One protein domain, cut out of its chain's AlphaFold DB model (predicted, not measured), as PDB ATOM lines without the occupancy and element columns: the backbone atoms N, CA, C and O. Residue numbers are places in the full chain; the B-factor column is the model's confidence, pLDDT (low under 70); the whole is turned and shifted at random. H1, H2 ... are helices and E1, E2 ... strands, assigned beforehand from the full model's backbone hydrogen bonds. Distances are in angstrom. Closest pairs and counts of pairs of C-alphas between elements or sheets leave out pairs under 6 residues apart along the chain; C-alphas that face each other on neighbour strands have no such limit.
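What this domain is: This is residues 4 to 178 of the 603 residues of an uncharacterized protein of Candidatus Melainabacteria bacterium (UniProt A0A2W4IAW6). A helix, H5, runs through the middle; H1 and H2 pack on parts of it, H3 packs on H1 and H2, and the long helix H8 crosses H5 toward its last residues. The small hairpin of E1 and E2 lies beside H3, while H4 lies far from the middle between two long loops, and residues 83 to 91 stick out. The printed part has 175 residues, with the named elements E1, E2 and H1 to H8 in that order, the two strands antiparallel. It is mostly helix, with under half of the residues in named elements, and compact, with a radius of gyration of the C-alphas of 16.7 A and spans of 48 by 38 by 31 A.

Where its parts are: E1, residues 8 to 10, begins at C-alpha 8 (5.174, -5.892, 7.521), and E2 is residues 17 to 19. H1 is residues 45 to 55, 16.0 A long, and H2 residues 59 to 64. H3 is residues 70 to 79, 14.2 A, and H4 residues 95 to 102, 10.5 A. H5, residues 114 to 129, begins at C-alpha 114 (-3.884, -5.502, -6.530) and is 21.6 A long. H6 is residues 135 to 138 and H7 residues 141 to 145. H8, residues 150 to 166, is 24.3 A long and ends at C-alpha 166 (8.710, -26.218, 0.016).

How they stand to each other: H5 is the hub. With residues 115 to 120 alone it touches H1, about perpendicular at 74 degrees, the closest C-alphas being those of Ala 52 and Glu 116, 5.5 A. With residues 120 to 123 alone it only just touches H2, with 3 pairs of C-alphas within 8 A, the closest those of Ile 63 and Ile 123, 6.6 A. Its residues 124 to 128 touch residues 153 to 157 of H8, about perpendicular at 83 degrees, closest at Leu 125 and Tyr 157, C-alphas 6.2 A apart. H3 touches H1 at Pro 45 and Gly 78, the closest C-alphas, 5.2 A, and H2 at Ile 63 and Lys 72, 6.6 A. The helix packing is mostly crossed. In the hairpin E1 and E2, N 9 and O 18 are 2.9 A apart, within hydrogen-bond range. The closest C-alphas of E1 and H3 are those of Tyr 8 and His 74, 6.4 A. H6 is close but not clearly touching H8, closest at Asp 135 and Pro 150, C-alphas 5.2 A apart; so is H7 to H1, at Lys 142 and Trp 55, 5.8 A. H4 touches no helix. Every O i to N i+4 pair is within range in H2, H3, H4, H5, H7 and H8, and 6 of 7 in H1; H6 is too short for one.

The domain as a whole: The C-alphas farthest apart are those of Glu 96 and Lys 171, 48.6 A. The printed part has no cut. The links E2 to H1, H3 to H4 and H4 to H5 are long. Mean pLDDT of the printed part is 75.5; residues 34 to 43 and 81 to 111 are among those under 70.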
ATOM      1  N   GLU A   4       2.900 -15.956  11.864       53.06
ATOM      2  CA  GLU A   4       2.997 -15.107  13.053       53.06
ATOM      3  C   GLU A   4       4.328 -14.329  13.150       53.06
ATOM      4  O   GLU A   4       4.336 -13.211  13.664       53.06
ATOM      5  N   ASP A   5       5.424 -14.834  12.568       65.00
ATOM      6  CA  ASP A   5       6.757 -14.213  12.666       65.00
ATOM      7  C   ASP A   5       7.068 -13.187  11.557       65.00
ATOM      8  O   ASP A   5       8.136 -12.571  11.565       65.00
ATOM      9  N   ARG A   6       6.193 -13.013  10.555       77.69
ATOM     10  CA  ARG A   6       6.439 -12.032   9.483       77.69
ATOM     11  C   ARG A   6       6.157 -10.620   9.972       77.69
ATOM     12  O   ARG A   6       5.076 -10.344  10.487       77.69
ATOM     13  N   THR A   7       7.094  -9.714   9.726       86.94
ATOM     14  CA  THR A   7       6.903  -8.281   9.937       86.94
ATOM     15  C   THR A   7       6.590  -7.582   8.617       86.94
ATOM     16  O   THR A   7       7.079  -7.954   7.545       86.94
ATOM     17  N   TYR A   8       5.725  -6.573   8.687       90.12
ATOM     18  CA  TYR A   8       5.174  -5.892   7.521       90.12
ATOM     19  C   TYR A   8       5.463  -4.397   7.586       90.12
ATOM     20  O   TYR A   8       5.470  -3.792   8.657       90.12
ATOM     21  N   LYS A   9       5.639  -3.778   6.419       90.31
ATOM     22  CA  LYS A   9       5.722  -2.324   6.255       90.31
ATOM     23  C   LYS A   9       4.845  -1.866   5.095       90.31
ATOM     24  O   LYS A   9       4.547  -2.627   4.174       90.31
ATOM     25  N   TRP A  10       4.458  -0.595   5.108       90.12
ATOM     26  CA  TRP A  10       3.734   0.017   3.997       90.12
ATOM     27  C   TRP A  10       4.716   0.527   2.942       90.12
ATOM     28  O   TRP A  10       5.674   1.240   3.248       90.12
ATOM     29  N   CYS A  11       4.492   0.183   1.674       86.75
ATOM     30  CA  CYS A  11       5.280   0.753   0.582       86.75
ATOM     31  C   CYS A  11       5.028   2.266   0.475       86.75
ATOM     32  O   CYS A  11       3.920   2.675   0.146       86.75
ATOM     33  N   HIS A  12       6.064   3.092   0.623       82.19
ATOM     34  CA  HIS A  12       5.954   4.558   0.570       82.19
ATOM     35  C   HIS A  12       5.407   5.124  -0.760       82.19
ATOM     36  O   HIS A  12       5.005   6.279  -0.807       82.19
ATOM     37  N   ARG A  13       5.402   4.336  -1.850       77.06
ATOM     38  CA  ARG A  13       5.014   4.787  -3.203       77.06
ATOM     39  C   ARG A  13       3.624   4.337  -3.660       77.06
ATOM     40  O   ARG A  13       3.054   4.919  -4.585       77.06
ATOM     41  N   CYS A  14       3.112   3.233  -3.123       80.44
ATOM     42  CA  CYS A  14       1.799   2.703  -3.512       80.44
ATOM     43  C   CYS A  14       0.939   2.256  -2.331       80.44
ATOM     44  O   CYS A  14      -0.145   1.727  -2.559       80.44
ATOM     45  N   SER A  15       1.447   2.399  -1.105       86.38
ATOM     46  CA  SER A  15       0.769   2.033   0.142       86.38
ATOM     47  C   SER A  15       0.290   0.581   0.183       86.38
ATOM     48  O   SER A  15      -0.685   0.258   0.843       86.38
ATOM     49  N   GLY A  16       0.978  -0.313  -0.535       85.94
ATOM     50  CA  GLY A  16       0.728  -1.751  -0.462       85.94
ATOM     51  C   GLY A  16       1.457  -2.374   0.727       85.94
ATOM     52  O   GLY A  16       2.597  -1.989   1.004       85.94
ATOM     53  N   SER A  17       0.813  -3.343   1.383       90.38
ATOM     54  CA  SER A  17       1.396  -4.125   2.481       90.38
ATOM     55  C   SER A  17       2.437  -5.114   1.950       90.38
ATOM     56  O   SER A  17       2.144  -5.963   1.096       90.38
ATOM     57  N   ILE A  18       3.673  -4.960   2.416       90.69
ATOM     58  CA  ILE A  18       4.840  -5.721   1.966       90.69
ATOM     59  C   ILE A  18       5.656  -6.211   3.160       90.69
ATOM     60  O   ILE A  18       5.589  -5.637   4.244       90.69
ATOM     61  N   ASP A  19       6.466  -7.239   2.933       90.88
ATOM     62  CA  ASP A  19       7.438  -7.734   3.909       90.88
ATOM     63  C   ASP A  19       8.445  -6.632   4.297       90.88
ATOM     64  O   ASP A  19       8.925  -5.868   3.445       90.88
ATOM     65  N   GLU A  20       8.765  -6.523   5.586       89.38
ATOM     66  CA  GLU A  20       9.671  -5.492   6.100       89.38
ATOM     67  C   GLU A  20      11.078  -5.586   5.491       89.38
ATOM     68  O   GLU A  20      11.692  -4.561   5.172       89.38
ATOM     69  N   ALA A  21      11.560  -6.801   5.221       89.50
ATOM     70  CA  ALA A  21      12.865  -7.058   4.620       89.50
ATOM     71  C   ALA A  21      12.846  -7.003   3.078       89.50
ATOM     72  O   ALA A  21      13.854  -7.324   2.429       89.50
ATOM     73  N   ALA A  22      11.718  -6.621   2.465       89.88
ATOM     74  CA  ALA A  22      11.625  -6.431   1.025       89.88
ATOM     75  C   ALA A  22      12.483  -5.244   0.562       89.88
ATOM     76  O   ALA A  22      12.406  -4.134   1.107       89.88
ATOM     77  N   ILE A  23      13.255  -5.500  -0.496       90.81
ATOM     78  CA  ILE A  23      14.076  -4.527  -1.230       90.81
ATOM     79  C   ILE A  23      13.279  -3.954  -2.410       90.81
ATOM     80  O   ILE A  23      13.463  -2.803  -2.779       90.81
ATOM     81  N   TYR A  24      12.342  -4.728  -2.969       90.62
ATOM     82  CA  TYR A  24      11.418  -4.274  -4.010       90.62
ATOM     83  C   TYR A  24       9.969  -4.466  -3.580       90.62
ATOM     84  O   TYR A  24       9.604  -5.493  -3.006       90.62
ATOM     85  N   CYS A  25       9.112  -3.506  -3.924       88.25
ATOM     86  CA  CYS A  25       7.676  -3.646  -3.705       88.25
ATOM     87  C   CYS A  25       7.074  -4.670  -4.676       88.25
ATOM     88  O   CYS A  25       7.191  -4.508  -5.891       88.25
ATOM     89  N   ARG A  26       6.360  -5.681  -4.160       88.50
ATOM     90  CA  ARG A  26       5.677  -6.682  -5.003       88.50
ATOM     91  C   ARG A  26       4.601  -6.091  -5.919       88.50
ATOM     92  O   ARG A  26       4.343  -6.652  -6.971       88.50
ATOM     93  N   PHE A  27       4.030  -4.939  -5.563       85.88
ATOM     94  CA  PHE A  27       2.963  -4.308  -6.343       85.88
ATOM     95  C   PHE A  27       3.489  -3.330  -7.389       85.88
ATOM     96  O   PHE A  27       3.190  -3.458  -8.566       85.88
ATOM     97  N   CYS A  28       4.282  -2.337  -6.974       82.50
ATOM     98  CA  CYS A  28       4.752  -1.293  -7.888       82.50
ATOM     99  C   CYS A  28       6.119  -1.597  -8.519       82.50
ATOM    100  O   CYS A  28       6.589  -0.800  -9.329       82.50
ATOM    101  N   ARG A  29       6.768  -2.702  -8.119       86.69
ATOM    102  CA  ARG A  29       8.078  -3.177  -8.606       86.69
ATOM    103  C   ARG A  29       9.196  -2.131  -8.526       86.69
ATOM    104  O   ARG A  29      10.171  -2.199  -9.266       86.69
ATOM    105  N   ASN A  30       9.061  -1.166  -7.615       83.25
ATOM    106  CA  ASN A  30      10.093  -0.166  -7.354       83.25
ATOM    107  C   ASN A  30      11.020  -0.615  -6.238       83.25
ATOM    108  O   ASN A  30      10.593  -1.311  -5.314       83.25
ATOM    109  N   ASP A  31      12.262  -0.158  -6.356       85.38
ATOM    110  CA  ASP A  31      13.275  -0.249  -5.317       85.38
ATOM    111  C   ASP A  31      12.827   0.564  -4.095       85.38
ATOM    112  O   ASP A  31      12.330   1.684  -4.225       85.38
ATOM    113  N   LEU A  32      12.956  -0.037  -2.919       82.06
ATOM    114  CA  LEU A  32      12.587   0.539  -1.633       82.06
ATOM    115  C   LEU A  32      13.786   1.170  -0.906       82.06
ATOM    116  O   LEU A  32      13.569   1.831   0.107       82.06
ATOM    117  N   LEU A  33      15.017   0.963  -1.394       74.31
ATOM    118  CA  LEU A  33      16.266   1.480  -0.814       74.31
ATOM    119  C   LEU A  33      16.609   2.893  -1.293       74.31
ATOM    120  O   LEU A  33      17.221   3.666  -0.558       74.31
ATOM    121  N   MET A  34      16.220   3.242  -2.520       58.94
ATOM    122  CA  MET A  34      16.396   4.588  -3.063       58.94
ATOM    123  C   MET A  34      15.392   5.516  -2.374       58.94
ATOM    124  O   MET A  34      14.211   5.508  -2.710       58.94
ATOM    125  N   GLY A  35      15.857   6.284  -1.385       50.59
ATOM    126  CA  GLY A  35      15.076   7.197  -0.542       50.59
ATOM    127  C   GLY A  35      14.417   8.385  -1.257       50.59
ATOM    128  O   GLY A  35      14.369   9.478  -0.697       50.59
ATOM    129  N   GLU A  36      13.880   8.203  -2.464       51.00
ATOM    130  CA  GLU A  36      12.958   9.153  -3.079       51.00
ATOM    131  C   GLU A  36      11.641   9.144  -2.292       51.00
ATOM    132  O   GLU A  36      10.650   8.517  -2.671       51.00
ATOM    133  N   GLN A  37      11.618   9.868  -1.170       49.75
ATOM    134  CA  GLN A  37      10.391  10.223  -0.466       49.75
ATOM    135  C   GLN A  37       9.570  11.199  -1.320       49.75
ATOM    136  O   GLN A  37       9.393  12.363  -0.968       49.75
ATOM    137  N   ARG A  38       8.999  10.735  -2.434       48.34
ATOM    138  CA  ARG A  38       7.764  11.348  -2.919       48.34
ATOM    139  C   ARG A  38       6.654  10.874  -1.995       48.34
ATOM    140  O   ARG A  38       6.007   9.865  -2.256       48.34
ATOM    141  N   LYS A  39       6.474  11.595  -0.886       46.78
ATOM    142  CA  LYS A  39       5.195  11.611  -0.180       46.78
ATOM    143  C   LYS A  39       4.201  12.197  -1.171       46.78
ATOM    144  O   LYS A  39       4.160  13.408  -1.327       46.78
ATOM    145  N   ASP A  40       3.477  11.352  -1.891       49.28
ATOM    146  CA  ASP A  40       2.227  11.793  -2.493       49.28
ATOM    147  C   ASP A  40       1.258  11.944  -1.311       49.28
ATOM    148  O   ASP A  40       0.892  10.931  -0.707       49.28
ATOM    149  N   PRO A  41       0.906  13.170  -0.879       45.53
ATOM    150  CA  PRO A  41       0.155  13.376   0.360       45.53
ATOM    151  C   PRO A  41      -1.280  12.821   0.295       45.53
ATOM    152  O   PRO A  41      -1.974  12.800   1.309       45.53
ATOM    153  N   PHE A  42      -1.717  12.339  -0.874       49.09
ATOM    154  CA  PHE A  42      -3.092  11.925  -1.143       49.09
ATOM    155  C   PHE A  42      -3.377  10.415  -1.043       49.09
ATOM    156  O   PHE A  42      -4.545  10.045  -1.009       49.09
ATOM    157  N   PHE A  43      -2.376   9.526  -0.938       62.03
ATOM    158  CA  PHE A  43      -2.614   8.069  -1.024       62.03
ATOM    159  C   PHE A  43      -1.973   7.256   0.113       62.03
ATOM    160  O   PHE A  43      -1.127   6.394  -0.130       62.03
ATOM    161  N   GLY A  44      -2.373   7.502   1.364       74.50
ATOM    162  CA  GLY A  44      -1.980   6.673   2.517       74.50
ATOM    163  C   GLY A  44      -2.636   5.275   2.527       74.50
ATOM    164  O   GLY A  44      -3.562   5.040   1.745       74.50
ATOM    165  N   PRO A  45      -2.194   4.345   3.400       81.12
ATOM    166  CA  PRO A  45      -2.807   3.019   3.566       81.12
ATOM    167  C   PRO A  45      -4.315   3.070   3.833       81.12
ATOM    168  O   PRO A  45      -5.049   2.261   3.283       81.12
ATOM    169  N   GLU A  46      -4.789   4.074   4.572       81.06
ATOM    170  CA  GLU A  46      -6.212   4.347   4.825       81.06
ATOM    171  C   GLU A  46      -7.056   4.342   3.539       81.06
ATOM    172  O   GLU A  46      -8.049   3.629   3.457       81.06
ATOM    173  N   SER A  47      -6.589   5.007   2.474       76.56
ATOM    174  CA  SER A  47      -7.293   5.028   1.179       76.56
ATOM    175  C   SER A  47      -7.459   3.637   0.552       76.56
ATOM    176  O   SER A  47      -8.367   3.415  -0.247       76.56
ATOM    177  N   LYS A  48      -6.574   2.689   0.891       84.69
ATOM    178  CA  LYS A  48      -6.654   1.288   0.457       84.69
ATOM    179  C   LYS A  48      -7.707   0.535   1.256       84.69
ATOM    180  O   LYS A  48      -8.410  -0.289   0.684       84.69
ATOM    181  N   PHE A  49      -7.843   0.839   2.545       83.19
ATOM    182  CA  PHE A  49      -8.919   0.302   3.373       83.19
ATOM    183  C   PHE A  49     -10.276   0.855   2.948       83.19
ATOM    184  O   PHE A  49     -11.209   0.075   2.817       83.19
ATOM    185  N   ASP A  50     -10.383   2.147   2.635       75.69
ATOM    186  CA  ASP A  50     -11.624   2.729   2.109       75.69
ATOM    187  C   ASP A  50     -12.040   2.088   0.786       75.69
ATOM    188  O   ASP A  50     -13.204   1.738   0.602       75.69
ATOM    189  N   ALA A  51     -11.082   1.878  -0.120       74.94
ATOM    190  CA  ALA A  51     -11.333   1.160  -1.361       74.94
ATOM    191  C   ALA A  51     -11.727  -0.304  -1.104       74.94
ATOM    192  O   ALA A  51     -12.659  -0.792  -1.726       74.94
ATOM    193  N   ALA A  52     -11.082  -0.997  -0.163       81.69
ATOM    194  CA  ALA A  52     -11.429  -2.376   0.175       81.69
ATOM    195  C   ALA A  52     -12.799  -2.502   0.876       81.69
ATOM    196  O   ALA A  52     -13.508  -3.472   0.623       81.69
ATOM    197  N   ARG A  53     -13.215  -1.523   1.694       82.50
ATOM    198  CA  ARG A  53     -14.531  -1.495   2.373       82.50
ATOM    199  C   ARG A  53     -15.703  -1.424   1.408       82.50
ATOM    200  O   ARG A  53     -16.750  -1.992   1.686       82.50
ATOM    201  N   ARG A  54     -15.522  -0.765   0.264       75.12
ATOM    202  CA  ARG A  54     -16.527  -0.738  -0.812       75.12
ATOM    203  C   ARG A  54     -16.873  -2.143  -1.311       75.12
ATOM    204  O   ARG A  54     -18.029  -2.442  -1.595       75.12
ATOM    205  N   TRP A  55     -15.869  -3.020  -1.317       75.38
ATOM    206  CA  TRP A  55     -15.981  -4.414  -1.738       75.38
ATOM    207  C   TRP A  55     -16.335  -5.367  -0.594       75.38
ATOM    208  O   TRP A  55     -16.986  -6.379  -0.823       75.38
ATOM    209  N   VAL A  56     -15.921  -5.040   0.631       83.50
ATOM    210  CA  VAL A  56     -16.156  -5.842   1.837       83.50
ATOM    211  C   VAL A  56     -16.635  -4.911   2.956       83.50
ATOM    212  O   VAL A  56     -15.810  -4.424   3.728       83.50
ATOM    213  N   PRO A  57     -17.946  -4.636   3.079       71.50
ATOM    214  CA  PRO A  57     -18.458  -3.665   4.054       71.50
ATOM    215  C   PRO A  57     -18.020  -3.968   5.496       71.50
ATOM    216  O   PRO A  57     -17.546  -3.088   6.213       71.50
ATOM    217  N   LYS A  58     -18.010  -5.254   5.874       82.31
ATOM    218  CA  LYS A  58     -17.584  -5.739   7.201       82.31
ATOM    219  C   LYS A  58     -16.061  -5.884   7.370       82.31
ATOM    220  O   LYS A  58     -15.609  -6.575   8.282       82.31
ATOM    221  N   LEU A  59     -15.243  -5.246   6.524       84.75
ATOM    222  CA  LEU A  59     -13.777  -5.398   6.524       84.75
ATOM    223  C   LEU A  59     -13.138  -5.139   7.896       84.75
ATOM    224  O   LEU A  59     -12.245  -5.880   8.297       84.75
ATOM    225  N   ASN A  60     -13.587  -4.112   8.624       85.88
ATOM    226  CA  ASN A  60     -13.031  -3.783   9.941       85.88
ATOM    227  C   ASN A  60     -13.299  -4.906  10.956       85.88
ATOM    228  O   ASN A  60     -12.375  -5.347  11.635       85.88
ATOM    229  N   SER A  61     -14.530  -5.423  11.000       85.81
ATOM    230  CA  SER A  61     -14.904  -6.544  11.868       85.81
ATOM    231  C   SER A  61     -14.096  -7.800  11.535       85.81
ATOM    232  O   SER A  61     -13.620  -8.486  12.434       85.81
ATOM    233  N   LEU A  62     -13.846  -8.066  10.248       88.69
ATOM    234  CA  LEU A  62     -12.986  -9.176   9.823       88.69
ATOM    235  C   LEU A  62     -11.533  -9.008  10.294       88.69
ATOM    236  O   LEU A  62     -10.895  -9.986  10.678       88.69
ATOM    237  N   ILE A  63     -11.003  -7.781  10.306       89.38
ATOM    238  CA  ILE A  63      -9.665  -7.491  10.847       89.38
ATOM    239  C   ILE A  63      -9.632  -7.722  12.364       89.38
ATOM    240  O   ILE A  63      -8.654  -8.258  12.887       89.38
ATOM    241  N   GLU A  64     -10.695  -7.361  13.082       88.00
ATOM    242  CA  GLU A  64     -10.805  -7.602  14.524       88.00
ATOM    243  C   GLU A  64     -10.883  -9.092  14.873       88.00
ATOM    244  O   GLU A  64     -10.326  -9.496  15.897       88.00
ATOM    245  N   MET A  65     -11.481  -9.910  14.003       89.19
ATOM    246  CA  MET A  65     -11.540 -11.369  14.145       89.19
ATOM    247  C   MET A  65     -10.190 -12.071  13.932       89.19
ATOM    248  O   MET A  65     -10.044 -13.232  14.313       89.19
ATOM    249  N   LEU A  66      -9.186 -11.398  13.355       88.94
ATOM    250  CA  LEU A  66      -7.857 -11.988  13.186       88.94
ATOM    251  C   LEU A  66      -7.198 -12.297  14.545       88.94
ATOM    252  O   LEU A  66      -7.357 -11.521  15.500       88.94
ATOM    253  N   PRO A  67      -6.388 -13.370  14.638       87.19
ATOM    254  CA  PRO A  67      -5.576 -13.637  15.823       87.19
ATOM    255  C   PRO A  67      -4.571 -12.499  16.069       87.19
ATOM    256  O   PRO A  67      -4.155 -11.811  15.125       87.19
ATOM    257  N   ASP A  68      -4.170 -12.291  17.331       84.19
ATOM    258  CA  ASP A  68      -3.153 -11.286  17.671       84.19
ATOM    259  C   ASP A  68      -1.821 -11.651  17.007       84.19
ATOM    260  O   ASP A  68      -1.122 -12.580  17.399       84.19
ATOM    261  N   SER A  69      -1.516 -10.928  15.936       85.88
ATOM    262  CA  SER A  69      -0.433 -11.214  15.010       85.88
ATOM    263  C   SER A  69       0.172  -9.908  14.512       85.88
ATOM    264  O   SER A  69      -0.475  -8.854  14.507       85.88
ATOM    265  N   ASN A  70       1.410  -9.977  14.021       86.75
ATOM    266  CA  ASN A  70       2.061  -8.833  13.381       86.75
ATOM    267  C   ASN A  70       1.249  -8.296  12.190       86.75
ATOM    268  O   ASN A  70       1.251  -7.092  11.944       86.75
ATOM    269  N   LEU A  71       0.505  -9.165  11.492       87.31
ATOM    270  CA  LEU A  71      -0.414  -8.755  10.432       87.31
ATOM    271  C   LEU A  71      -1.578  -7.925  10.985       87.31
ATOM    272  O   LEU A  71      -1.834  -6.844  10.462       87.31
ATOM    273  N   LYS A  72      -2.255  -8.387  12.046       90.44
ATOM    274  CA  LYS A  72      -3.364  -7.642  12.663       90.44
ATOM    275  C   LYS A  72      -2.917  -6.248  13.097       90.44
ATOM    276  O   LYS A  72      -3.556  -5.266  12.731       90.44
ATOM    277  N   ARG A  73      -1.785  -6.151  13.803       89.38
ATOM    278  CA  ARG A  73      -1.214  -4.864  14.237       89.38
ATOM    279  C   ARG A  73      -0.880  -3.968  13.048       89.38
ATOM    280  O   ARG A  73      -1.286  -2.817  13.031       89.38
ATOM    281  N   HIS A  74      -0.249  -4.513  12.008       89.88
ATOM    282  CA  HIS A  74       0.061  -3.767  10.787       89.88
ATOM    283  C   HIS A  74      -1.188  -3.225  10.067       89.88
ATOM    284  O   HIS A  74      -1.176  -2.092   9.579       89.88
ATOM    285  N   LEU A  75      -2.260  -4.023   9.989       89.25
ATOM    286  CA  LEU A  75      -3.526  -3.605   9.383       89.25
ATOM    287  C   LEU A  75      -4.212  -2.516  10.221       89.25
ATOM    288  O   LEU A  75      -4.643  -1.514   9.654       89.25
ATOM    289  N   LEU A  76      -4.243  -2.666  11.550       88.31
ATOM    290  CA  LEU A  76      -4.757  -1.648  12.474       88.31
ATOM    291  C   LEU A  76      -3.938  -0.350  12.406       88.31
ATOM    292  O   LEU A  76      -4.509   0.732  12.301       88.31
ATOM    293  N   ASP A  77      -2.610  -0.430  12.349       85.69
ATOM    294  CA  ASP A  77      -1.753   0.747  12.172       85.69
ATOM    295  C   ASP A  77      -2.067   1.472  10.858       85.69
ATOM    296  O   ASP A  77      -2.147   2.700  10.820       85.69
ATOM    297  N   GLY A  78      -2.288   0.722   9.773       82.94
ATOM    298  CA  GLY A  78      -2.692   1.278   8.480       82.94
ATOM    299  C   GLY A  78      -4.063   1.959   8.502       82.94
ATOM    300  O   GLY A  78      -4.234   2.981   7.836       82.94
ATOM    301  N   LEU A  79      -5.005   1.431   9.290       81.50
ATOM    302  CA  LEU A  79      -6.316   2.036   9.545       81.50
ATOM    303  C   LEU A  79      -6.210   3.343  10.350       81.50
ATOM    304  O   LEU A  79      -7.006   4.253  10.140       81.50
ATOM    305  N   HIS A  80      -5.225   3.452  11.246       72.94
ATOM    306  CA  HIS A  80      -5.075   4.570  12.186       72.94
ATOM    307  C   HIS A  80      -4.015   5.615  11.786       72.94
ATOM    308  O   HIS A  80      -3.724   6.525  12.563       72.94
ATOM    309  N   MET A  81      -3.446   5.549  10.574       66.25
ATOM    310  CA  MET A  81      -2.350   6.432  10.129       66.25
ATOM    311  C   MET A  81      -2.709   7.929   9.934       66.25
ATOM    312  O   MET A  81      -1.857   8.701   9.482       66.25
ATOM    313  N   ARG A  82      -3.902   8.396  10.336       52.84
ATOM    314  CA  ARG A  82      -4.226   9.829  10.477       52.84
ATOM    315  C   ARG A  82      -4.546  10.207  11.922       52.84
ATOM    316  O   ARG A  82      -5.538   9.783  12.506       52.84
ATOM    317  N   GLY A  83      -3.736  11.109  12.474       47.03
ATOM    318  CA  GLY A  83      -4.091  11.841  13.683       47.03
ATOM    319  C   GLY A  83      -5.232  12.830  13.410       47.03
ATOM    320  O   GLY A  83      -5.059  13.731  12.594       47.03
ATOM    321  N   ARG A  84      -6.323  12.692  14.183       38.16
ATOM    322  CA  ARG A  84      -7.530  13.553  14.321       38.16
ATOM    323  C   ARG A  84      -8.779  13.199  13.469       38.16
ATOM    324  O   ARG A  84      -9.063  13.898  12.509       38.16
ATOM    325  N   LEU A  85      -9.554  12.228  13.997       36.50
ATOM    326  CA  LEU A  85     -11.041  12.128  14.157       36.50
ATOM    327  C   LEU A  85     -11.967  12.061  12.906       36.50
ATOM    328  O   LEU A  85     -11.610  12.624  11.880       36.50
ATOM    329  N   PRO A  86     -13.168  11.416  12.974       37.66
ATOM    330  CA  PRO A  86     -14.013  11.129  14.146       37.66
ATOM    331  C   PRO A  86     -14.127   9.646  14.546       37.66
ATOM    332  O   PRO A  86     -13.717   8.735  13.837       37.66
ATOM    333  N   THR A  87     -14.661   9.447  15.751       39.38
ATOM    334  CA  THR A  87     -15.008   8.174  16.401       39.38
ATOM    335  C   THR A  87     -15.710   7.186  15.466       39.38
ATOM    336  O   THR A  87     -16.537   7.593  14.653       39.38
ATOM    337  N   MET A  88     -15.427   5.889  15.652       41.16
ATOM    338  CA  MET A  88     -15.970   4.743  14.895       41.16
ATOM    339  C   MET A  88     -17.485   4.791  14.604       41.16
ATOM    340  O   MET A  88     -17.914   4.232  13.603       41.16
ATOM    341  N   ALA A  89     -18.267   5.522  15.401       38.00
ATOM    342  CA  ALA A  89     -19.707   5.718  15.240       38.00
ATOM    343  C   ALA A  89     -20.157   6.467  13.959       38.00
ATOM    344  O   ALA A  89     -21.342   6.464  13.662       38.00
ATOM    345  N   MET A  90     -19.269   7.116  13.187       35.84
ATOM    346  CA  MET A  90     -19.661   7.761  11.909       35.84
ATOM    347  C   MET A  90     -19.527   6.858  10.670       35.84
ATOM    348  O   MET A  90     -19.959   7.255   9.590       35.84
ATOM    349  N   TYR A  91     -18.934   5.666  10.804       43.94
ATOM    350  CA  TYR A  91     -18.804   4.697   9.705       43.94
ATOM    351  C   TYR A  91     -19.690   3.460   9.866       43.94
ATOM    352  O   TYR A  91     -19.723   2.631   8.958       43.94
ATOM    353  N   GLU A  92     -20.445   3.358  10.960       42.19
ATOM    354  CA  GLU A  92     -21.625   2.497  11.019       42.19
ATOM    355  C   GLU A  92     -22.693   3.141  10.129       42.19
ATOM    356  O   GLU A  92     -23.538   3.915  10.574       42.19
ATOM    357  N   ARG A  93     -22.590   2.901   8.814       45.16
ATOM    358  CA  ARG A  93     -23.737   3.088   7.929       45.16
ATOM    359  C   ARG A  93     -24.833   2.170   8.462       45.16
ATOM    360  O   ARG A  93     -24.569   0.999   8.711       45.16
ATOM    361  N   ASP A  94     -26.018   2.733   8.657       41.09
ATOM    362  CA  ASP A  94     -27.223   2.014   9.070       41.09
ATOM    363  C   ASP A  94     -27.384   0.719   8.247       41.09
ATOM    364  O   ASP A  94     -27.108   0.726   7.042       41.09
ATOM    365  N   GLU A  95     -27.831  -0.379   8.863       43.00
ATOM    366  CA  GLU A  95     -28.087  -1.654   8.173       43.00
ATOM    367  C   GLU A  95     -28.995  -1.460   6.947       43.00
ATOM    368  O   GLU A  95     -28.876  -2.179   5.955       43.00
ATOM    369  N   GLU A  96     -29.883  -0.464   6.984       37.06
ATOM    370  CA  GLU A  96     -30.773  -0.106   5.876       37.06
ATOM    371  C   GLU A  96     -30.030   0.591   4.717       37.06
ATOM    372  O   GLU A  96     -30.288   0.312   3.543       37.06
ATOM    373  N   SER A  97     -29.013   1.401   5.034       38.31
ATOM    374  CA  SER A  97     -28.084   1.980   4.053       38.31
ATOM    375  C   SER A  97     -27.115   0.937   3.489       38.31
ATOM    376  O   SER A  97     -26.735   1.036   2.329       38.31
ATOM    377  N   GLU A  98     -26.721  -0.083   4.260       41.47
ATOM    378  CA  GLU A  98     -25.956  -1.227   3.743       41.47
ATOM    379  C   GLU A  98     -26.800  -2.121   2.819       41.47
ATOM    380  O   GLU A  98     -26.282  -2.591   1.807       41.47
ATOM    381  N   ARG A  99     -28.101  -2.306   3.094       40.50
ATOM    382  CA  ARG A  99     -29.018  -3.056   2.211       40.50
ATOM    383  C   ARG A  99     -29.251  -2.353   0.872       40.50
ATOM    384  O   ARG A  99     -29.157  -3.003  -0.163       40.50
ATOM    385  N   GLN A 100     -29.459  -1.033   0.857       36.97
ATOM    386  CA  GLN A 100     -29.576  -0.269  -0.400       36.97
ATOM    387  C   GLN A 100     -28.264  -0.187  -1.204       36.97
ATOM    388  O   GLN A 100     -28.296   0.113  -2.396       36.97
ATOM    389  N   PHE A 101     -27.108  -0.440  -0.581       41.47
ATOM    390  CA  PHE A 101     -25.785  -0.221  -1.181       41.47
ATOM    391  C   PHE A 101     -25.086  -1.512  -1.659       41.47
ATOM    392  O   PHE A 101     -24.043  -1.427  -2.317       41.47
ATOM    393  N   ASN A 102     -25.623  -2.701  -1.350       44.88
ATOM    394  CA  ASN A 102     -24.897  -3.967  -1.517       44.88
ATOM    395  C   ASN A 102     -25.237  -4.808  -2.757       44.88
ATOM    396  O   ASN A 102     -24.375  -5.587  -3.158       44.88
ATOM    397  N   GLU A 103     -26.386  -4.624  -3.411       42.25
ATOM    398  CA  GLU A 103     -26.793  -5.515  -4.519       42.25
ATOM    399  C   GLU A 103     -26.871  -4.814  -5.887       42.25
ATOM    400  O   GLU A 103     -26.426  -5.375  -6.881       42.25
ATOM    401  N   SER A 104     -27.307  -3.552  -5.954       38.81
ATOM    402  CA  SER A 104     -27.507  -2.822  -7.222       38.81
ATOM    403  C   SER A 104     -26.306  -1.995  -7.714       38.81
ATOM    404  O   SER A 104     -26.297  -1.547  -8.856       38.81
ATOM    405  N   ASN A 105     -25.276  -1.780  -6.883       41.53
ATOM    406  CA  ASN A 105     -24.173  -0.839  -7.167       41.53
ATOM    407  C   ASN A 105     -22.854  -1.500  -7.608       41.53
ATOM    408  O   ASN A 105     -21.842  -0.813  -7.755       41.53
ATOM    409  N   VAL A 106     -22.834  -2.820  -7.821       44.22
ATOM    410  CA  VAL A 106     -21.603  -3.573  -8.143       44.22
ATOM    411  C   VAL A 106     -20.970  -3.128  -9.477       44.22
ATOM    412  O   VAL A 106     -19.764  -3.282  -9.655       44.22
ATOM    413  N   GLY A 107     -21.736  -2.478 -10.364       39.03
ATOM    414  CA  GLY A 107     -21.251  -1.895 -11.625       39.03
ATOM    415  C   GLY A 107     -20.684  -0.468 -11.549       39.03
ATOM    416  O   GLY A 107     -20.055  -0.031 -12.503       39.03
ATOM    417  N   LEU A 108     -20.860   0.266 -10.441       37.78
ATOM    418  CA  LEU A 108     -20.457   1.684 -10.343       37.78
ATOM    419  C   LEU A 108     -19.098   1.899  -9.651       37.78
ATOM    420  O   LEU A 108     -18.562   3.012  -9.631       37.78
ATOM    421  N   GLU A 109     -18.524   0.858  -9.041       46.81
ATOM    422  CA  GLU A 109     -17.312   0.970  -8.226       46.81
ATOM    423  C   GLU A 109     -16.069   0.427  -8.947       46.81
ATOM    424  O   GLU A 109     -16.037  -0.693  -9.451       46.81
ATOM    425  N   ARG A 110     -14.980   1.213  -8.941       54.94
ATOM    426  CA  ARG A 110     -13.670   0.797  -9.472       54.94
ATOM    427  C   ARG A 110     -13.256  -0.562  -8.876       54.94
ATOM    428  O   ARG A 110     -13.242  -0.679  -7.644       54.94
ATOM    429  N   PRO A 111     -12.794  -1.533  -9.693       58.53
ATOM    430  CA  PRO A 111     -12.244  -2.774  -9.167       58.53
ATOM    431  C   PRO A 111     -11.056  -2.474  -8.246       58.53
ATOM    432  O   PRO A 111     -10.244  -1.585  -8.549       58.53
ATOM    433  N   PRO A 112     -10.909  -3.213  -7.133       72.06
ATOM    434  CA  PRO A 112      -9.840  -2.960  -6.200       72.06
ATOM    435  C   PRO A 112      -8.516  -3.238  -6.910       72.06
ATOM    436  O   PRO A 112      -8.341  -4.253  -7.592       72.06
ATOM    437  N   MET A 113      -7.565  -2.322  -6.778       75.12
ATOM    438  CA  MET A 113      -6.207  -2.530  -7.258       75.12
ATOM    439  C   MET A 113      -5.586  -3.744  -6.559       75.12
ATOM    440  O   MET A 113      -6.018  -4.153  -5.483       75.12
ATOM    441  N   GLU A 114      -4.519  -4.313  -7.120       79.88
ATOM    442  CA  GLU A 114      -3.884  -5.502  -6.530       79.88
ATOM    443  C   GLU A 114      -3.429  -5.303  -5.073       79.88
ATOM    444  O   GLU A 114      -3.402  -6.261  -4.307       79.88
ATOM    445  N   GLN A 115      -3.127  -4.070  -4.647       82.25
ATOM    446  CA  GLN A 115      -2.852  -3.761  -3.239       82.25
ATOM    447  C   GLN A 115      -4.091  -3.963  -2.354       82.25
ATOM    448  O   GLN A 115      -3.976  -4.503  -1.259       82.25
ATOM    449  N   GLU A 116      -5.260  -3.539  -2.832       86.44
ATOM    450  CA  GLU A 116      -6.546  -3.613  -2.130       86.44
ATOM    451  C   GLU A 116      -7.049  -5.062  -2.111       86.44
ATOM    452  O   GLU A 116      -7.339  -5.602  -1.043       86.44
ATOM    453  N   LYS A 117      -6.998  -5.754  -3.259       84.50
ATOM    454  CA  LYS A 117      -7.265  -7.201  -3.350       84.50
ATOM    455  C   LYS A 117      -6.351  -8.006  -2.437       84.50
ATOM    456  O   LYS A 117      -6.790  -8.973  -1.823       84.50
ATOM    457  N   SER A 118      -5.077  -7.625  -2.340       86.69
ATOM    458  CA  SER A 118      -4.136  -8.306  -1.454       86.69
ATOM    459  C   SER A 118      -4.506  -8.150   0.017       86.69
ATOM    460  O   SER A 118      -4.302  -9.107   0.753       86.69
ATOM    461  N   ILE A 119      -5.032  -7.001   0.453       89.12
ATOM    462  CA  ILE A 119      -5.494  -6.822   1.841       89.12
ATOM    463  C   ILE A 119      -6.651  -7.785   2.118       89.12
ATOM    464  O   ILE A 119      -6.588  -8.552   3.075       89.12
ATOM    465  N   ILE A 120      -7.651  -7.801   1.233       91.38
ATOM    466  CA  ILE A 120      -8.830  -8.668   1.357       91.38
ATOM    467  C   ILE A 120      -8.412 -10.148   1.399       91.38
ATOM    468  O   ILE A 120      -8.779 -10.875   2.322       91.38
ATOM    469  N   ARG A 121      -7.575 -10.586   0.447       90.56
ATOM    470  CA  ARG A 121      -7.059 -11.964   0.378       90.56
ATOM    471  C   ARG A 121      -6.292 -12.357   1.637       90.56
ATOM    472  O   ARG A 121      -6.506 -13.448   2.152       90.56
ATOM    473  N   GLU A 122      -5.391 -11.503   2.127       89.75
ATOM    474  CA  GLU A 122      -4.611 -11.816   3.329       89.75
ATOM    475  C   GLU A 122      -5.510 -11.934   4.562       89.75
ATOM    476  O   GLU A 122      -5.303 -12.850   5.352       89.75
ATOM    477  N   ILE A 123      -6.534 -11.091   4.717       92.12
ATOM    478  CA  ILE A 123      -7.484 -11.208   5.833       92.12
ATOM    479  C   ILE A 123      -8.177 -12.573   5.792       92.12
ATOM    480  O   ILE A 123      -8.034 -13.350   6.734       92.12
ATOM    481  N   PHE A 124      -8.830 -12.925   4.680       92.88
ATOM    482  CA  PHE A 124      -9.542 -14.203   4.574       92.88
ATOM    483  C   PHE A 124      -8.620 -15.420   4.715       92.88
ATOM    484  O   PHE A 124      -8.962 -16.372   5.413       92.88
ATOM    485  N   LEU A 125      -7.420 -15.390   4.124       91.12
ATOM    486  CA  LEU A 125      -6.460 -16.490   4.262       91.12
ATOM    487  C   LEU A 125      -5.969 -16.671   5.704       91.12
ATOM    488  O   LEU A 125      -5.655 -17.795   6.082       91.12
ATOM    489  N   ASN A 126      -5.851 -15.598   6.495       90.50
ATOM    490  CA  ASN A 126      -5.456 -15.699   7.904       90.50
ATOM    491  C   ASN A 126      -6.640 -16.063   8.816       90.50
ATOM    492  O   ASN A 126      -6.428 -16.754   9.805       90.50
ATOM    493  N   LEU A 127      -7.873 -15.666   8.481       90.75
ATOM    494  CA  LEU A 127      -9.074 -16.152   9.173       90.75
ATOM    495  C   LEU A 127      -9.242 -17.666   8.980       90.75
ATOM    496  O   LEU A 127      -9.434 -18.389   9.957       90.75
ATOM    497  N   LYS A 128      -9.058 -18.158   7.747       90.62
ATOM    498  CA  LYS A 128      -9.070 -19.599   7.449       90.62
ATOM    499  C   LYS A 128      -7.963 -20.350   8.190       90.62
ATOM    500  O   LYS A 128      -8.218 -21.412   8.744       90.62
ATOM    501  N   ASP A 129      -6.758 -19.776   8.259       88.88
ATOM    502  CA  ASP A 129      -5.638 -20.345   9.029       88.88
ATOM    503  C   ASP A 129      -5.930 -20.419  10.537       88.88
ATOM    504  O   ASP A 129      -5.503 -21.351  11.214       88.88
ATOM    505  N   ALA A 130      -6.711 -19.467  11.056       88.00
ATOM    506  CA  ALA A 130      -7.190 -19.456  12.435       88.00
ATOM    507  C   ALA A 130      -8.363 -20.428  12.692       88.00
ATOM    508  O   ALA A 130      -8.865 -20.487  13.814       88.00
ATOM    509  N   GLY A 131      -8.803 -21.186  11.681       88.88
ATOM    510  CA  GLY A 131      -9.916 -22.132  11.785       88.88
ATOM    511  C   GLY A 131     -11.298 -21.477  11.809       88.88
ATOM    512  O   GLY A 131     -12.262 -22.117  12.223       88.88
ATOM    513  N   ILE A 132     -11.406 -20.212  11.396       91.31
ATOM    514  CA  ILE A 132     -12.687 -19.516  11.262       91.31
ATOM    515  C   ILE A 132     -13.314 -19.927   9.930       91.31
ATOM    516  O   ILE A 132     -12.657 -19.864   8.888       91.31
ATOM    517  N   ASP A 133     -14.583 -20.326   9.971       89.94
ATOM    518  CA  ASP A 133     -15.357 -20.596   8.765       89.94
ATOM    519  C   ASP A 133     -15.625 -19.282   8.020       89.94
ATOM    520  O   ASP A 133     -16.326 -18.393   8.513       89.94
ATOM    521  N   ILE A 134     -14.994 -19.142   6.854       90.81
ATOM    522  CA  ILE A 134     -15.106 -17.959   6.001       90.81
ATOM    523  C   ILE A 134     -16.105 -18.158   4.865       90.81
ATOM    524  O   ILE A 134     -16.440 -17.181   4.200       90.81
ATOM    525  N   ASP A 135     -16.583 -19.379   4.629       88.69
ATOM    526  CA  ASP A 135     -17.401 -19.693   3.457       88.69
ATOM    527  C   ASP A 135     -18.714 -18.878   3.435       88.69
ATOM    528  O   ASP A 135     -18.999 -18.267   2.402       88.69
ATOM    529  N   PRO A 136     -19.433 -18.684   4.568       86.12
ATOM    530  CA  PRO A 136     -20.609 -17.807   4.616       86.12
ATOM    531  C   PRO A 136     -20.302 -16.329   4.331       86.12
ATOM    532  O   PRO A 136     -21.193 -15.554   4.000       86.12
ATOM    533  N   MET A 137     -19.048 -15.905   4.512       84.62
ATOM    534  CA  MET A 137     -18.618 -14.520   4.294       84.62
ATOM    535  C   MET A 137     -18.191 -14.271   2.846       84.62
ATOM    536  O   MET A 137     -18.179 -13.122   2.405       84.62
ATOM    537  N   LEU A 138     -17.805 -15.330   2.129       82.69
ATOM    538  CA  LEU A 138     -17.386 -15.289   0.728       82.69
ATOM    539  C   LEU A 138     -18.569 -15.378  -0.240       82.69
ATOM    540  O   LEU A 138     -18.423 -14.979  -1.395       82.69
ATOM    541  N   ASP A 139     -19.737 -15.831   0.223       75.81
ATOM    542  CA  ASP A 139     -20.973 -15.855  -0.562       75.81
ATOM    543  C   ASP A 139     -21.605 -14.460  -0.674       75.81
ATOM    544  O   ASP A 139     -22.716 -14.187  -0.229       75.81
ATOM    545  N   THR A 140     -20.846 -13.530  -1.253       73.75
ATOM    546  CA  THR A 140     -21.361 -12.222  -1.645       73.75
ATOM    547  C   THR A 140     -21.071 -11.961  -3.120       73.75
ATOM    548  O   THR A 140     -19.963 -12.246  -3.594       73.75
ATOM    549  N   PRO A 141     -22.023 -11.350  -3.842       62.34
ATOM    550  CA  PRO A 141     -21.844 -10.806  -5.186       62.34
ATOM    551  C   PRO A 141     -20.482 -10.152  -5.457       62.34
ATOM    552  O   PRO A 141     -19.747 -10.536  -6.366       62.34
ATOM    553  N   LYS A 142     -20.101  -9.192  -4.608       69.38
ATOM    554  CA  LYS A 142     -18.873  -8.405  -4.756       69.38
ATOM    555  C   LYS A 142     -17.614  -9.264  -4.648       69.38
ATOM    556  O   LYS A 142     -16.645  -9.017  -5.359       69.38
ATOM    557  N   LEU A 143     -17.600 -10.277  -3.782       76.62
ATOM    558  CA  LEU A 143     -16.443 -11.160  -3.619       76.62
ATOM    559  C   LEU A 143     -16.344 -12.208  -4.733       76.62
ATOM    560  O   LEU A 143     -15.227 -12.497  -5.171       76.62
ATOM    561  N   ARG A 144     -17.477 -12.685  -5.266       71.81
ATOM    562  CA  ARG A 144     -17.512 -13.539  -6.470       71.81
ATOM    563  C   ARG A 144     -16.902 -12.836  -7.681       71.81
ATOM    564  O   ARG A 144     -16.009 -13.395  -8.312       71.81
ATOM    565  N   VAL A 145     -17.251 -11.565  -7.893       62.81
ATOM    566  CA  VAL A 145     -16.642 -10.677  -8.905       62.81
ATOM    567  C   VAL A 145     -15.112 -10.595  -8.726       62.81
ATOM    568  O   VAL A 145     -14.351 -10.613  -9.689       62.81
ATOM    569  N   LEU A 146     -14.601 -10.617  -7.491       68.81
ATOM    570  CA  LEU A 146     -13.152 -10.651  -7.219       68.81
ATOM    571  C   LEU A 146     -12.508 -12.048  -7.300       68.81
ATOM    572  O   LEU A 146     -11.306 -12.171  -7.023       68.81
ATOM    573  N   LYS A 147     -13.270 -13.082  -7.678       73.06
ATOM    574  CA  LYS A 147     -12.902 -14.505  -7.610       73.06
ATOM    575  C   LYS A 147     -12.458 -14.940  -6.214       73.06
ATOM    576  O   LYS A 147     -11.530 -15.736  -6.065       73.06
ATOM    577  N   LEU A 148     -13.089 -14.390  -5.184       81.62
ATOM    578  CA  LEU A 148     -12.913 -14.773  -3.786       81.62
ATOM    579  C   LEU A 148     -14.124 -15.615  -3.378       81.62
ATOM    580  O   LEU A 148     -15.022 -15.145  -2.695       81.62
ATOM    581  N   THR A 149     -14.137 -16.852  -3.864       85.94
ATOM    582  CA  THR A 149     -15.145 -17.884  -3.584       85.94
ATOM    583  C   THR A 149     -14.594 -18.869  -2.553       85.94
ATOM    584  O   THR A 149     -13.366 -18.933  -2.390       85.94
ATOM    585  N   PRO A 150     -15.437 -19.653  -1.863       88.81
ATOM    586  CA  PRO A 150     -14.975 -20.729  -0.985       88.81
ATOM    587  C   PRO A 150     -13.944 -21.654  -1.652       88.81
ATOM    588  O   PRO A 150     -12.902 -21.966  -1.060       88.81
ATOM    589  N   GLU A 151     -14.162 -22.023  -2.915       87.12
ATOM    590  CA  GLU A 151     -13.298 -22.917  -3.688       87.12
ATOM    591  C   GLU A 151     -11.955 -22.256  -4.001       87.12
ATOM    592  O   GLU A 151     -10.891 -22.810  -3.701       87.12
ATOM    593  N   THR A 152     -11.980 -21.041  -4.559       88.62
ATOM    594  CA  THR A 152     -10.746 -20.325  -4.914       88.62
ATOM    595  C   THR A 152      -9.937 -19.964  -3.675       88.62
ATOM    596  O   THR A 152      -8.711 -20.076  -3.694       88.62
ATOM    597  N   MET A 153     -10.589 -19.600  -2.571       91.56
ATOM    598  CA  MET A 153      -9.918 -19.321  -1.302       91.56
ATOM    599  C   MET A 153      -9.316 -20.578  -0.676       91.56
ATOM    600  O   MET A 153      -8.215 -20.506  -0.126       91.56
ATOM    601  N   SER A 154      -9.976 -21.732  -0.804       90.06
ATOM    602  CA  SER A 154      -9.415 -23.029  -0.403       90.06
ATOM    603  C   SER A 154      -8.181 -23.386  -1.229       90.06
ATOM    604  O   SER A 154      -7.121 -23.642  -0.659       90.06
ATOM    605  N   ALA A 155      -8.258 -23.279  -2.558       90.38
ATOM    606  CA  ALA A 155      -7.119 -23.525  -3.444       90.38
ATOM    607  C   ALA A 155      -5.948 -22.559  -3.169       90.38
ATOM    608  O   ALA A 155      -4.781 -22.957  -3.118       90.38
ATOM    609  N   MET A 156      -6.239 -21.275  -2.935       90.44
ATOM    610  CA  MET A 156      -5.234 -20.277  -2.553       90.44
ATOM    611  C   MET A 156      -4.589 -20.590  -1.198       90.44
ATOM    612  O   MET A 156      -3.386 -20.361  -1.030       90.44
ATOM    613  N   TYR A 157      -5.370 -21.098  -0.243       91.81
ATOM    614  CA  TYR A 157      -4.893 -21.517   1.071       91.81
ATOM    615  C   TYR A 157      -3.966 -22.733   0.970       91.81
ATOM    616  O   TYR A 157      -2.841 -22.681   1.468       91.81
ATOM    617  N   GLU A 158      -4.350 -23.766   0.223       90.38
ATOM    618  CA  GLU A 158      -3.496 -24.930  -0.045       90.38
ATOM    619  C   GLU A 158      -2.193 -24.532  -0.748       90.38
ATOM    620  O   GLU A 158      -1.097 -24.898  -0.311       90.38
ATOM    621  N   ALA A 159      -2.281 -23.686  -1.779       87.75
ATOM    622  CA  ALA A 159      -1.107 -23.149  -2.456       87.75
ATOM    623  C   ALA A 159      -0.222 -22.324  -1.505       87.75
ATOM    624  O   ALA A 159       1.006 -22.311  -1.631       87.75
ATOM    625  N   ARG A 160      -0.805 -21.600  -0.539       88.19
ATOM    626  CA  ARG A 160      -0.060 -20.879   0.509       88.19
ATOM    627  C   ARG A 160       0.691 -21.850   1.418       88.19
ATOM    628  O   ARG A 160       1.881 -21.624   1.636       88.19
ATOM    629  N   ILE A 161       0.052 -22.924   1.880       88.38
ATOM    630  CA  ILE A 161       0.689 -23.963   2.706       88.38
ATOM    631  C   ILE A 161       1.838 -24.627   1.939       88.38
ATOM    632  O   ILE A 161       2.964 -24.675   2.439       88.38
ATOM    633  N   ALA A 162       1.597 -25.059   0.699       87.38
ATOM    634  CA  ALA A 162       2.613 -25.696  -0.139       87.38
ATOM    635  C   ALA A 162       3.853 -24.799  -0.312       87.38
ATOM    636  O   ALA A 162       4.989 -25.238  -0.123       87.38
ATOM    637  N   ARG A 163       3.646 -23.500  -0.574       88.75
ATOM    638  CA  ARG A 163       4.735 -22.510  -0.667       88.75
ATOM    639  C   ARG A 163       5.462 -22.296   0.655       88.75
ATOM    640  O   ARG A 163       6.646 -21.971   0.654       88.75
ATOM    641  N   GLN A 164       4.790 -22.428   1.792       84.62
ATOM    642  CA  GLN A 164       5.452 -22.282   3.086       84.62
ATOM    643  C   GLN A 164       6.375 -23.447   3.408       84.62
ATOM    644  O   GLN A 164       7.457 -23.193   3.953       84.62
ATOM    645  N   LEU A 165       5.963 -24.662   3.046       85.81
ATOM    646  CA  LEU A 165       6.711 -25.890   3.289       85.81
ATOM    647  C   LEU A 165       7.912 -26.026   2.350       85.81
ATOM    648  O   LEU A 165       9.028 -26.189   2.835       85.81
ATOM    649  N   ASP A 166       7.701 -25.884   1.038       87.06
ATOM    650  CA  ASP A 166       8.710 -26.218   0.016       87.06
ATOM    651  C   ASP A 166       9.022 -25.060  -0.953       87.06
ATOM    652  O   ASP A 166       9.769 -25.199  -1.912       87.06
ATOM    653  N   GLY A 167       8.449 -23.874  -0.736       87.88
ATOM    654  CA  GLY A 167       8.659 -22.738  -1.633       87.88
ATOM    655  C   GLY A 167      10.008 -22.042  -1.440       87.88
ATOM    656  O   GLY A 167      10.425 -21.732  -0.316       87.88
ATOM    657  N   LYS A 168      10.648 -21.675  -2.554       92.56
ATOM    658  CA  LYS A 168      11.836 -20.813  -2.559       92.56
ATOM    659  C   LYS A 168      11.483 -19.360  -2.266       92.56
ATOM    660  O   LYS A 168      10.525 -18.797  -2.805       92.56
ATOM    661  N   GLN A 169      12.299 -18.720  -1.434       92.19
ATOM    662  CA  GLN A 169      12.123 -17.317  -1.079       92.19
ATOM    663  C   GLN A 169      12.732 -16.391  -2.137       92.19
ATOM    664  O   GLN A 169      13.905 -16.505  -2.494       92.19
ATOM    665  N   CYS A 170      11.956 -15.418  -2.610       92.50
ATOM    666  CA  CYS A 170      12.453 -14.385  -3.507       92.50
ATOM    667  C   CYS A 170      13.345 -13.386  -2.752       92.50
ATOM    668  O   CYS A 170      12.889 -12.709  -1.834       92.50
ATOM    669  N   LYS A 171      14.594 -13.194  -3.194       92.75
ATOM    670  CA  LYS A 171      15.531 -12.248  -2.557       92.75
ATOM    671  C   LYS A 171      15.106 -10.771  -2.635       92.75
ATOM    672  O   LYS A 171      15.552  -9.974  -1.820       92.75
ATOM    673  N   PHE A 172      14.239 -10.413  -3.588       92.38
ATOM    674  CA  PHE A 172      13.792  -9.029  -3.811       92.38
ATOM    675  C   PHE A 172      12.552  -8.644  -2.994       92.38
ATOM    676  O   PHE A 172      12.622  -7.724  -2.183       92.38
ATOM    677  N   CYS A 173      11.419  -9.331  -3.187       90.19
ATOM    678  CA  CYS A 173      10.174  -9.037  -2.465       90.19
ATOM    679  C   CYS A 173       9.946  -9.897  -1.212       90.19
ATOM    680  O   CYS A 173       8.912  -9.738  -0.577       90.19
ATOM    681  N   ARG A 174      10.862 -10.822  -0.887       91.62
ATOM    682  CA  ARG A 174      10.829 -11.738   0.276       91.62
ATOM    683  C   ARG A 174       9.680 -12.742   0.346       91.62
ATOM    684  O   ARG A 174       9.691 -13.608   1.218       91.62
ATOM    685  N   GLU A 175       8.780 -12.728  -0.628       88.88
ATOM    686  CA  GLU A 175       7.722 -13.728  -0.751       88.88
ATOM    687  C   GLU A 175       8.245 -15.105  -1.167       88.88
ATOM    688  O   GLU A 175       9.202 -15.218  -1.938       88.88
ATOM    689  N   LYS A 176       7.580 -16.162  -0.689       90.12
ATOM    690  CA  LYS A 176       7.849 -17.542  -1.109       90.12
ATOM    691  C   LYS A 176       7.017 -17.879  -2.340       90.12
ATOM    692  O   LYS A 176       5.795 -17.788  -2.290       90.12
ATOM    693  N   SER A 177       7.670 -18.240  -3.439       89.38
ATOM    694  CA  SER A 177       7.020 -18.725  -4.670       89.38
ATOM    695  C   SER A 177       7.174 -20.242  -4.785       89.38
ATOM    696  O   SER A 177       7.956 -20.829  -4.033       89.38
ATOM    697  N   ALA A 178       6.457 -20.882  -5.712       88.50
ATOM    698  CA  ALA A 178       6.624 -22.317  -5.940       88.50
ATOM    699  C   ALA A 178       8.090 -22.676  -6.268       88.50
ATOM    700  O   ALA A 178       8.801 -21.918  -6.938       88.50
TER     701      ALA A 178